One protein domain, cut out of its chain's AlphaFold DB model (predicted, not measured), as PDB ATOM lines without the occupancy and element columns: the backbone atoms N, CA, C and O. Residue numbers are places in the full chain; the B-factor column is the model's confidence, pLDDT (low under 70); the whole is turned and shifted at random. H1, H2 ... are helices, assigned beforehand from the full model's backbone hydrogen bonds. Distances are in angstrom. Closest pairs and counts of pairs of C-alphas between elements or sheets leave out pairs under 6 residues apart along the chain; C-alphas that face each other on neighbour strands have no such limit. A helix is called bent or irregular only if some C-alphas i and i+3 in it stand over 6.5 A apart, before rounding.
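What this domain is: This is residues 2 to 72 and 81 to 93 of the 203 residues of an uncharacterized protein of Chryseobacterium sp (UniProt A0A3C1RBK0). Three helices, H1, H2 and H3, run side by side as an up-and-down bundle, each against the one before it, and a shorter fourth, H4, packs on the side of H3 away from H1 and H2. H3 is in the middle, touching the other three. The printed part has 84 residues, with four named helices in the order H1, H2, H3, H4 and no named strand: all helix. It is compact, with a radius of gyration of the C-alphas of 13.1 A, and elongated in outline, 45 by 27 by 19 A.

Where its parts are: H1, residues 7 to 24, begins at C-alpha 7 (-27.918, 33.926, 56.022) and is 25.7 A long. H2, residues 29 to 45, is 23.5 A long; it is irregular, with C-alphas 31 and 34 7.0 A apart, and has a kink of 33 degrees near residue 36. H3, residues 52 to 67, is 22.2 A long. H4, residues 83 to 93, is 15.3 A long and ends at C-alpha 93 (-44.094, 28.352, 65.173).

How they stand to each other: H3 is the hub. It touches H1, the same way at a shallow tilt of 20 degrees; the closest C-alphas, of Ile 15 and Leu 57, are 5.9 A apart. H2 and H3 form a helical hairpin at 34 degrees, only just shallow, closest at the C-alphas of Trp 33 and Ile 65, 5.6 A. H1, with residues 14 to 22 alone, touches H2 in another hairpin, at 18 degrees; the C-alphas of Ile 22 and Ser 32 are closest, 6.0 A. H4 touches H3, opposite ways at 31 degrees, the C-alphas of Ala 59 and Tyr 88 closest at 4.9 A. H4 is apart from H1 and H2. Every O i to N i+4 pair is within hydrogen-bond range in H1, H3 and H4, and 11 of 13 in H2.

The domain as a whole: The C-alphas farthest apart, of Glu 2 and Lys 71, are 46.4 A apart. Residues 73 to 80 are not printed; C-alphas 72 and 81 are 17.0 A apart across the cut. The link from H1 to H2 is tight and that from H2 to H3 short. Mean pLDDT of the printed part is 88.1; it is under 70 at residues 2 to 8, of which 7 and 8 belong to H1, and at 71 to 72.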
ATOM      1  N   GLU A   2     -13.551  36.409  53.710       34.50
ATOM      2  CA  GLU A   2     -14.778  36.939  53.116       34.50
ATOM      3  C   GLU A   2     -15.789  37.253  54.227       34.50
ATOM      4  O   GLU A   2     -15.776  36.576  55.261       34.50
ATOM      5  N   PRO A   3     -16.622  38.294  54.066       42.19
ATOM      6  CA  PRO A   3     -17.643  38.603  55.049       42.19
ATOM      7  C   PRO A   3     -18.624  37.432  55.083       42.19
ATOM      8  O   PRO A   3     -19.115  37.001  54.041       42.19
ATOM      9  N   SER A   4     -18.887  36.906  56.280       41.09
ATOM     10  CA  SER A   4     -19.998  35.992  56.514       41.09
ATOM     11  C   SER A   4     -21.261  36.674  56.001       41.09
ATOM     12  O   SER A   4     -21.750  37.615  56.629       41.09
ATOM     13  N   TYR A   5     -21.750  36.259  54.836       45.41
ATOM     14  CA  TYR A   5     -23.075  36.640  54.383       45.41
ATOM     15  C   TYR A   5     -24.027  36.083  55.434       45.41
ATOM     16  O   TYR A   5     -24.163  34.870  55.577       45.41
ATOM     17  N   ASN A   6     -24.566  36.964  56.266       62.09
ATOM     18  CA  ASN A   6     -25.462  36.594  57.342       62.09
ATOM     19  C   ASN A   6     -26.695  35.971  56.671       62.09
ATOM     20  O   ASN A   6     -27.437  36.676  55.990       62.09
ATOM     21  N   PHE A   7     -26.862  34.646  56.750       59.34
ATOM     22  CA  PHE A   7     -27.918  33.926  56.022       59.34
ATOM     23  C   PHE A   7     -29.307  34.515  56.300       59.34
ATOM     24  O   PHE A   7     -30.137  34.592  55.399       59.34
ATOM     25  N   THR A   8     -29.503  35.049  57.504       67.25
ATOM     26  CA  THR A   8     -30.682  35.811  57.913       67.25
ATOM     27  C   THR A   8     -30.949  37.041  57.030       67.25
ATOM     28  O   THR A   8     -32.086  37.249  56.611       67.25
ATOM     29  N   ASP A   9     -29.921  37.816  56.670       77.88
ATOM     30  CA  ASP A   9     -30.060  38.992  55.793       77.88
ATOM     31  C   ASP A   9     -30.470  38.568  54.376       77.88
ATOM     32  O   ASP A   9     -31.273  39.227  53.716       77.88
ATOM     33  N   LYS A  10     -29.966  37.414  53.923       87.50
ATOM     34  CA  LYS A  10     -30.346  36.830  52.635       87.50
ATOM     35  C   LYS A  10     -31.799  36.355  52.638       87.50
ATOM     36  O   LYS A  10     -32.520  36.570  51.670       87.50
ATOM     37  N   THR A  11     -32.253  35.735  53.723       88.94
ATOM     38  CA  THR A  11     -33.646  35.306  53.854       88.94
ATOM     39  C   THR A  11     -34.615  36.487  53.860       88.94
ATOM     40  O   THR A  11     -35.634  36.427  53.174       88.94
ATOM     41  N   PHE A  12     -34.290  37.576  54.562       86.94
ATOM     42  CA  PHE A  12     -35.108  38.793  54.530       86.94
ATOM     43  C   PHE A  12     -35.169  39.412  53.133       86.94
ATOM     44  O   PHE A  12     -36.257  39.751  52.681       86.94
ATOM     45  N   HIS A  13     -34.051  39.431  52.401       91.75
ATOM     46  CA  HIS A  13     -34.048  39.869  51.005       91.75
ATOM     47  C   HIS A  13     -35.047  39.084  50.137       91.75
ATOM     48  O   HIS A  13     -35.753  39.667  49.317       91.75
ATOM     49  N   TYR A  14     -35.155  37.769  50.329       95.12
ATOM     50  CA  TYR A  14     -36.137  36.966  49.600       95.12
ATOM     51  C   TYR A  14     -37.578  37.213  50.038       95.12
ATOM     52  O   TYR A  14     -38.473  37.167  49.198       95.12
ATOM     53  N   ILE A  15     -37.818  37.492  51.320       91.31
ATOM     54  CA  ILE A  15     -39.148  37.895  51.794       91.31
ATOM     55  C   ILE A  15     -39.564  39.207  51.116       91.31
ATOM     56  O   ILE A  15     -40.687  39.297  50.618       91.31
ATOM     57  N   ASP A  16     -38.659  40.180  51.015       92.00
ATOM     58  CA  ASP A  16     -38.929  41.436  50.313       92.00
ATOM     59  C   ASP A  16     -39.271  41.179  48.838       92.00
ATOM     60  O   ASP A  16     -40.289  41.670  48.350       92.00
ATOM     61  N   GLN A  17     -38.514  40.312  48.152       96.38
ATOM     62  CA  GLN A  17     -38.809  39.926  46.765       96.38
ATOM     63  C   GLN A  17     -40.200  39.291  46.594       96.38
ATOM     64  O   GLN A  17     -40.861  39.533  45.584       96.38
ATOM     65  N   VAL A  18     -40.677  38.499  47.564       95.81
ATOM     66  CA  VAL A  18     -42.048  37.956  47.533       95.81
ATOM     67  C   VAL A  18     -43.070  39.091  47.485       95.81
ATOM     68  O   VAL A  18     -43.969  39.082  46.641       95.81
ATOM     69  N   TYR A  19     -42.932  40.078  48.371       93.12
ATOM     70  CA  TYR A  19     -43.855  41.208  48.427       93.12
ATOM     71  C   TYR A  19     -43.717  42.136  47.218       93.12
ATOM     72  O   TYR A  19     -44.734  42.613  46.714       93.12
ATOM     73  N   GLU A  20     -42.508  42.331  46.690       96.00
ATOM     74  CA  GLU A  20     -42.275  43.071  45.444       96.00
ATOM     75  C   GLU A  20     -42.981  42.420  44.250       96.00
ATOM     76  O   GLU A  20     -43.606  43.124  43.456       96.00
ATOM     77  N   ILE A  21     -42.942  41.086  44.132       96.19
ATOM     78  CA  ILE A  21     -43.666  40.351  43.083       96.19
ATOM     79  C   ILE A  21     -45.171  40.600  43.206       96.19
ATOM     80  O   ILE A  21     -45.816  40.978  42.227       96.19
ATOM     81  N   ILE A  22     -45.733  40.432  44.405       93.31
ATOM     82  CA  ILE A  22     -47.171  40.628  44.646       93.31
ATOM     83  C   ILE A  22     -47.578  42.072  44.330       93.31
ATOM     84  O   ILE A  22     -48.591  42.308  43.669       93.31
ATOM     85  N   PHE A  23     -46.774  43.043  44.764       93.31
ATOM     86  CA  PHE A  23     -47.019  44.460  44.524       93.31
ATOM     87  C   PHE A  23     -46.935  44.819  43.035       93.31
ATOM     88  O   PHE A  23     -47.818  45.502  42.516       93.31
ATOM     89  N   LYS A  24     -45.922  44.310  42.319       95.56
ATOM     90  CA  LYS A  24     -45.742  44.479  40.866       95.56
ATOM     91  C   LYS A  24     -46.960  43.999  40.077       95.56
ATOM     92  O   LYS A  24     -47.308  44.605  39.066       95.56
ATOM     93  N   HIS A  25     -47.607  42.933  40.535       91.50
ATOM     94  CA  HIS A  25     -48.827  42.400  39.925       91.50
ATOM     95  C   HIS A  25     -50.109  43.012  40.502       91.50
ATOM     96  O   HIS A  25     -51.196  42.522  40.219       91.50
ATOM     97  N   HIS A  26     -50.015  44.090  41.286       89.75
ATOM     98  CA  HIS A  26     -51.152  44.773  41.911       89.75
ATOM     99  C   HIS A  26     -52.042  43.838  42.739       89.75
ATOM    100  O   HIS A  26     -53.268  43.931  42.686       89.75
ATOM    101  N   TYR A  27     -51.426  42.925  43.495       87.19
ATOM    102  CA  TYR A  27     -52.117  41.901  44.285       87.19
ATOM    103  C   TYR A  27     -52.979  40.936  43.443       87.19
ATOM    104  O   TYR A  27     -53.820  40.215  43.977       87.19
ATOM    105  N   ASP A  28     -52.741  40.864  42.129       88.75
ATOM    106  CA  ASP A  28     -53.236  39.799  41.263       88.75
ATOM    107  C   ASP A  28     -52.385  38.541  41.490       88.75
ATOM    108  O   ASP A  28     -51.317  38.341  40.896       88.75
ATOM    109  N   TYR A  29     -52.834  37.709  42.431       89.38
ATOM    110  CA  TYR A  29     -52.104  36.503  42.809       89.38
ATOM    111  C   TYR A  29     -51.967  35.531  41.633       89.38
ATOM    112  O   TYR A  29     -50.885  34.979  41.468       89.38
ATOM    113  N   GLU A  30     -52.974  35.387  40.764       90.62
ATOM    114  CA  GLU A  30     -52.907  34.504  39.584       90.62
ATOM    115  C   GLU A  30     -51.726  34.885  38.675       90.62
ATOM    116  O   GLU A  30     -50.927  34.029  38.292       90.62
ATOM    117  N   LYS A  31     -51.535  36.186  38.415       91.94
ATOM    118  CA  LYS A  31     -50.366  36.683  37.662       91.94
ATOM    119  C   LYS A  31     -49.044  36.521  38.408       91.94
ATOM    120  O   LYS A  31     -47.999  36.400  37.773       91.94
ATOM    121  N   SER A  32     -49.084  36.493  39.736       93.44
ATOM    122  CA  SER A  32     -47.901  36.314  40.582       93.44
ATOM    123  C   SER A  32     -47.396  34.865  40.610       93.44
ATOM    124  O   SER A  32     -46.235  34.643  40.959       93.44
ATOM    125  N   TRP A  33     -48.218  33.876  40.225       94.62
ATOM    126  CA  TRP A  33     -47.912  32.445  40.377       94.62
ATOM    127  C   TRP A  33     -46.561  32.041  39.772       94.62
ATOM    128  O   TRP A  33     -45.773  31.351  40.424       94.62
ATOM    129  N   SER A  34     -46.276  32.459  38.531       95.88
ATOM    130  CA  SER A  34     -45.055  32.051  37.824       95.88
ATOM    131  C   SER A  34     -43.798  32.615  38.474       95.88
ATOM    132  O   SER A  34     -42.816  31.890  38.629       95.88
ATOM    133  N   ASP A  35     -43.847  33.885  38.881       97.31
ATOM    134  CA  ASP A  35     -42.718  34.593  39.485       97.31
ATOM    135  C   ASP A  35     -42.434  34.030  40.887       97.31
ATOM    136  O   ASP A  35     -41.291  33.708  41.208       97.31
ATOM    137  N   LEU A  36     -43.479  33.792  41.689       96.75
ATOM    138  CA  LEU A  36     -43.361  33.168  43.012       96.75
ATOM    139  C   LEU A  36     -42.848  31.724  42.927       96.75
ATOM    140  O   LEU A  36     -41.986  31.317  43.704       96.75
ATOM    141  N   SER A  37     -43.336  30.948  41.956       96.50
ATOM    142  CA  SER A  37     -42.889  29.566  41.745       96.50
ATOM    143  C   SER A  37     -41.433  29.494  41.278       96.50
ATOM    144  O   SER A  37     -40.712  28.559  41.629       96.50
ATOM    145  N   ALA A  38     -40.984  30.463  40.475       97.31
ATOM    146  CA  ALA A  38     -39.580  30.588  40.098       97.31
ATOM    147  C   ALA A  38     -38.715  30.964  41.307       97.31
ATOM    148  O   ALA A  38     -37.666  30.355  41.513       97.31
ATOM    149  N   LEU A  39     -39.186  31.900  42.136       97.25
ATOM    150  CA  LEU A  39     -38.502  32.316  43.355       97.25
ATOM    151  C   LEU A  39     -38.334  31.161  44.346       97.25
ATOM    152  O   LEU A  39     -37.238  30.947  44.855       97.25
ATOM    153  N   LEU A  40     -39.377  30.354  44.553       95.94
ATOM    154  CA  LEU A  40     -39.299  29.169  45.406       95.94
ATOM    155  C   LEU A  40     -38.216  28.191  44.935       95.94
ATOM    156  O   LEU A  40     -37.440  27.714  45.755       95.94
ATOM    157  N   LYS A  41     -38.107  27.933  43.624       95.75
ATOM    158  CA  LYS A  41     -37.053  27.058  43.079       95.75
ATOM    159  C   LYS A  41     -35.652  27.609  43.324       95.75
ATOM    160  O   LYS A  41     -34.737  26.825  43.560       95.75
ATOM    161  N   ILE A  42     -35.483  28.932  43.252       95.38
ATOM    162  CA  ILE A  42     -34.214  29.588  43.585       95.38
ATOM    163  C   ILE A  42     -33.908  29.333  45.058       95.38
ATOM    164  O   ILE A  42     -32.880  28.734  45.352       95.38
ATOM    165  N   VAL A  43     -34.826  29.677  45.963       93.75
ATOM    166  CA  VAL A  43     -34.643  29.501  47.414       93.75
ATOM    167  C   VAL A  43     -34.363  28.038  47.785       93.75
ATOM    168  O   VAL A  43     -33.466  27.776  48.578       93.75
ATOM    169  N   GLU A  44     -35.071  27.072  47.189       90.94
ATOM    170  CA  GLU A  44     -34.855  25.633  47.424       90.94
ATOM    171  C   GLU A  44     -33.499  25.122  46.890       90.94
ATOM    172  O   GLU A  44     -33.028  24.077  47.338       90.94
ATOM    173  N   SER A  45     -32.878  25.829  45.937       91.44
ATOM    174  CA  SER A  45     -31.563  25.476  45.378       91.44
ATOM    175  C   SER A  45     -30.382  26.049  46.160       91.44
ATOM    176  O   SER A  45     -29.242  25.634  45.941       91.44
ATOM    177  N   GLU A  46     -30.638  26.999  47.054       91.31
ATOM    178  CA  GLU A  46     -29.604  27.653  47.837       91.31
ATOM    179  C   GLU A  46     -29.341  26.950  49.168       91.31
ATOM    180  O   GLU A  46     -30.202  26.291  49.755       91.31
ATOM    181  N   GLU A  47     -28.124  27.129  49.677       87.62
ATOM    182  CA  GLU A  47     -27.769  26.690  51.019       87.62
ATOM    183  C   GLU A  47     -28.238  27.732  52.043       87.62
ATOM    184  O   GLU A  47     -27.696  28.835  52.121       87.62
ATOM    185  N   PHE A  48     -29.256  27.366  52.821       87.44
ATOM    186  CA  PHE A  48     -29.731  28.112  53.984       87.44
ATOM    187  C   PHE A  48     -29.562  27.296  55.258       87.44
ATOM    188  O   PHE A  48     -29.783  26.077  55.272       87.44
ATOM    189  N   ASP A  49     -29.295  27.994  56.358       86.62
ATOM    190  CA  ASP A  49     -29.554  27.451  57.682       86.62
ATOM    191  C   ASP A  49     -31.061  27.212  57.835       86.62
ATOM    192  O   ASP A  49     -31.888  28.069  57.533       86.62
ATOM    193  N   LYS A  50     -31.441  26.017  58.297       88.56
ATOM    194  CA  LYS A  50     -32.849  25.644  58.515       88.56
ATOM    195  C   LYS A  50     -33.359  26.213  59.837       88.56
ATOM    196  O   LYS A  50     -33.747  25.471  60.740       88.56
ATOM    197  N   ASP A  51     -33.290  27.530  59.946       90.06
ATOM    198  CA  ASP A  51     -33.694  28.319  61.095       90.06
ATOM    199  C   ASP A  51     -35.119  28.877  60.938       90.06
ATOM    200  O   ASP A  51     -35.864  28.523  60.019       90.06
ATOM    201  N   PHE A  52     -35.523  29.728  61.882       90.06
ATOM    202  CA  PHE A  52     -36.839  30.359  61.873       90.06
ATOM    203  C   PHE A  52     -37.094  31.152  60.585       90.06
ATOM    204  O   PHE A  52     -38.131  30.956  59.950       90.06
ATOM    205  N   SER A  53     -36.150  32.011  60.195       90.56
ATOM    206  CA  SER A  53     -36.288  32.894  59.039       90.56
ATOM    207  C   SER A  53     -36.476  32.080  57.763       90.56
ATOM    208  O   SER A  53     -37.373  32.384  56.973       90.56
ATOM    209  N   TYR A  54     -35.696  31.011  57.574       92.38
ATOM    210  CA  TYR A  54     -35.843  30.124  56.419       92.38
ATOM    211  C   TYR A  54     -37.243  29.502  56.356       92.38
ATOM    212  O   TYR A  54     -37.907  29.541  55.316       92.38
ATOM    213  N   TYR A  55     -37.730  28.942  57.466       93.88
ATOM    214  CA  TYR A  55     -39.054  28.322  57.475       93.88
ATOM    215  C   TYR A  55     -40.185  29.340  57.309       93.88
ATOM    216  O   TYR A  55     -41.174  29.016  56.645       93.88
ATOM    217  N   GLN A  56     -40.022  30.563  57.822       92.81
ATOM    218  CA  GLN A  56     -40.946  31.668  57.579       92.81
ATOM    219  C   GLN A  56     -40.993  32.036  56.090       92.81
ATOM    220  O   GLN A  56     -42.087  32.179  55.537       92.81
ATOM    221  N   LEU A  57     -39.840  32.150  55.422       94.38
ATOM    222  CA  LEU A  57     -39.764  32.424  53.985       94.38
ATOM    223  C   LEU A  57     -40.476  31.335  53.175       94.38
ATOM    224  O   LEU A  57     -41.340  31.649  52.356       94.38
ATOM    225  N   ILE A  58     -40.168  30.059  53.430       95.38
ATOM    226  CA  ILE A  58     -40.804  28.952  52.703       95.38
ATOM    227  C   ILE A  58     -42.312  28.909  52.973       95.38
ATOM    228  O   ILE A  58     -43.085  28.747  52.034       95.38
ATOM    229  N   ALA A  59     -42.754  29.101  54.223       94.44
ATOM    230  CA  ALA A  59     -44.180  29.176  54.546       94.44
ATOM    231  C   ALA A  59     -44.882  30.293  53.758       94.44
ATOM    232  O   ALA A  59     -45.958  30.073  53.207       94.44
ATOM    233  N   THR A  60     -44.247  31.463  53.670       94.31
ATOM    234  CA  THR A  60     -44.769  32.638  52.959       94.31
ATOM    235  C   THR A  60     -44.864  32.386  51.452       94.31
ATOM    236  O   THR A  60     -45.911  32.633  50.854       94.31
ATOM    237  N   LEU A  61     -43.810  31.836  50.840       95.44
ATOM    238  CA  LEU A  61     -43.789  31.464  49.421       95.44
ATOM    239  C   LEU A  61     -44.870  30.436  49.085       95.44
ATOM    240  O   LEU A  61     -45.679  30.658  48.187       95.44
ATOM    241  N   GLU A  62     -44.910  29.327  49.823       95.06
ATOM    242  CA  GLU A  62     -45.889  28.256  49.617       95.06
ATOM    243  C   GLU A  62     -47.322  28.760  49.785       95.06
ATOM    244  O   GLU A  62     -48.204  28.398  49.005       95.06
ATOM    245  N   TYR A  63     -47.554  29.623  50.777       94.88
ATOM    246  CA  TYR A  63     -48.847  30.258  50.991       94.88
ATOM    247  C   TYR A  63     -49.276  31.083  49.774       94.88
ATOM    248  O   TYR A  63     -50.357  30.843  49.237       94.88
ATOM    249  N   PHE A  64     -48.437  32.003  49.286       94.31
ATOM    250  CA  PHE A  64     -48.811  32.849  48.149       94.31
ATOM    251  C   PHE A  64     -48.894  32.084  46.824       94.31
ATOM    252  O   PHE A  64     -49.758  32.390  46.002       94.31
ATOM    253  N   ILE A  65     -48.083  31.039  46.634       93.50
ATOM    254  CA  ILE A  65     -48.225  30.120  45.497       93.50
ATOM    255  C   ILE A  65     -49.569  29.397  45.581       93.50
ATOM    256  O   ILE A  65     -50.310  29.367  44.600       93.50
ATOM    257  N   CYS A  66     -49.938  28.866  46.748       91.50
ATOM    258  CA  CYS A  66     -51.245  28.244  46.939       91.50
ATOM    259  C   CYS A  66     -52.374  29.248  46.662       91.50
ATOM    260  O   CYS A  66     -53.291  28.938  45.903       91.50
ATOM    261  N   LYS A  67     -52.260  30.471  47.193       90.06
ATOM    262  CA  LYS A  67     -53.204  31.573  46.976       90.06
ATOM    263  C   LYS A  67     -53.409  31.896  45.501       90.06
ATOM    264  O   LYS A  67     -54.531  32.093  45.059       90.06
ATOM    265  N   SER A  68     -52.338  31.879  44.719       90.06
ATOM    266  CA  SER A  68     -52.400  32.167  43.287       90.06
ATOM    267  C   SER A  68     -53.110  31.111  42.428       90.06
ATOM    268  O   SER A  68     -53.330  31.343  41.243       90.06
ATOM    269  N   THR A  69     -53.498  29.966  43.002       85.00
ATOM    270  CA  THR A  69     -54.233  28.908  42.284       85.00
ATOM    271  C   THR A  69     -55.755  29.062  42.313       85.00
ATOM    272  O   THR A  69     -56.445  28.359  41.572       85.00
ATOM    273  N   VAL A  70     -56.292  29.973  43.130       80.50
ATOM    274  CA  VAL A  70     -57.729  30.277  43.178       80.50
ATOM    275  C   VAL A  70     -57.993  31.639  42.553       80.50
ATOM    276  O   VAL A  70     -57.259  32.600  42.781       80.50
ATOM    277  N   LYS A  71     -59.042  31.726  41.730       68.31
ATOM    278  CA  LYS A  71     -59.438  32.993  41.110       68.31
ATOM    279  C   LYS A  71     -59.980  33.954  42.163       68.31
ATOM    280  O   LYS A  71     -60.742  33.554  43.041       68.31
ATOM    281  N   ASN A  72     -59.601  35.222  42.028       60.25
ATOM    282  CA  ASN A  72     -59.979  36.308  42.928       60.25
ATOM    283  C   ASN A  72     -61.499  36.554  42.926       60.25
ATOM    284  O   ASN A  72     -62.018  37.308  42.108       60.25
ATOM    285  N   LYS A  81     -57.095  23.096  51.525       86.62
ATOM    286  CA  LYS A  81     -56.129  22.864  52.595       86.62
ATOM    287  C   LYS A  81     -54.865  22.211  52.024       86.62
ATOM    288  O   LYS A  81     -54.926  21.138  51.429       86.62
ATOM    289  N   ASN A  82     -53.723  22.856  52.238       91.25
ATOM    290  CA  ASN A  82     -52.427  22.433  51.733       91.25
ATOM    291  C   ASN A  82     -51.526  21.980  52.894       91.25
ATOM    292  O   ASN A  82     -51.091  22.777  53.729       91.25
ATOM    293  N   GLU A  83     -51.231  20.679  52.943       92.06
ATOM    294  CA  GLU A  83     -50.407  20.082  54.002       92.06
ATOM    295  C   GLU A  83     -48.970  20.622  54.017       92.06
ATOM    296  O   GLU A  83     -48.364  20.713  55.087       92.06
ATOM    297  N   LYS A  84     -48.423  21.011  52.854       91.38
ATOM    298  CA  LYS A  84     -47.077  21.596  52.744       91.38
ATOM    299  C   LYS A  84     -47.050  22.962  53.432       91.38
ATOM    300  O   LYS A  84     -46.225  23.166  54.321       91.38
ATOM    301  N   VAL A  85     -48.003  23.839  53.107       93.50
ATOM    302  CA  VAL A  85     -48.164  25.163  53.742       93.50
ATOM    303  C   VAL A  85     -48.317  25.019  55.260       93.50
ATOM    304  O   VAL A  85     -47.562  25.612  56.032       93.50
ATOM    305  N   GLU A  86     -49.233  24.155  55.707       93.62
ATOM    306  CA  GLU A  86     -49.495  23.946  57.135       93.62
ATOM    307  C   GLU A  86     -48.269  23.391  57.879       93.62
ATOM    308  O   GLU A  86     -47.982  23.799  59.008       93.62
ATOM    309  N   LYS A  87     -47.508  22.484  57.251       95.12
ATOM    310  CA  LYS A  87     -46.261  21.954  57.811       95.12
ATOM    311  C   LYS A  87     -45.232  23.061  58.032       95.12
ATOM    312  O   LYS A  87     -44.619  23.085  59.097       95.12
ATOM    313  N   TYR A  88     -45.037  23.965  57.071       95.06
ATOM    314  CA  TYR A  88     -44.047  25.037  57.200       95.06
ATOM    315  C   TYR A  88     -44.442  26.092  58.233       95.06
ATOM    316  O   TYR A  88     -43.592  26.482  59.037       95.06
ATOM    317  N   PHE A  89     -45.722  26.468  58.316       95.44
ATOM    318  CA  PHE A  89     -46.198  27.318  59.410       95.44
ATOM    319  C   PHE A  89     -45.972  26.657  60.773       95.44
ATOM    320  O   PHE A  89     -45.354  27.256  61.651       95.44
ATOM    321  N   LYS A  90     -46.373  25.390  60.943       93.69
ATOM    322  CA  LYS A  90     -46.157  24.650  62.200       93.69
ATOM    323  C   LYS A  90     -44.682  24.545  62.576       93.69
ATOM    324  O   LYS A  90     -44.356  24.616  63.757       93.69
ATOM    325  N   THR A  91     -43.790  24.348  61.607       95.19
ATOM    326  CA  THR A  91     -42.346  24.335  61.869       95.19
ATOM    327  C   THR A  91     -41.849  25.710  62.304       95.19
ATOM    328  O   THR A  91     -41.133  25.790  63.297       95.19
ATOM    329  N   SER A  92     -42.283  26.781  61.636       93.25
ATOM    330  CA  SER A  92     -41.918  28.156  61.997       93.25
ATOM    331  C   SER A  92     -42.359  28.494  63.427       93.25
ATOM    332  O   SER A  92     -41.545  28.940  64.230       93.25
ATOM    333  N   PHE A  93     -43.597  28.148  63.806       92.62
ATOM    334  CA  PHE A  93     -44.094  28.352  65.173       92.62
ATOM    335  C   PHE A  93     -43.363  27.534  66.239       92.62
ATOM    336  O   PHE A  93     -43.305  27.949  67.392       92.62
TER     337      PHE A  93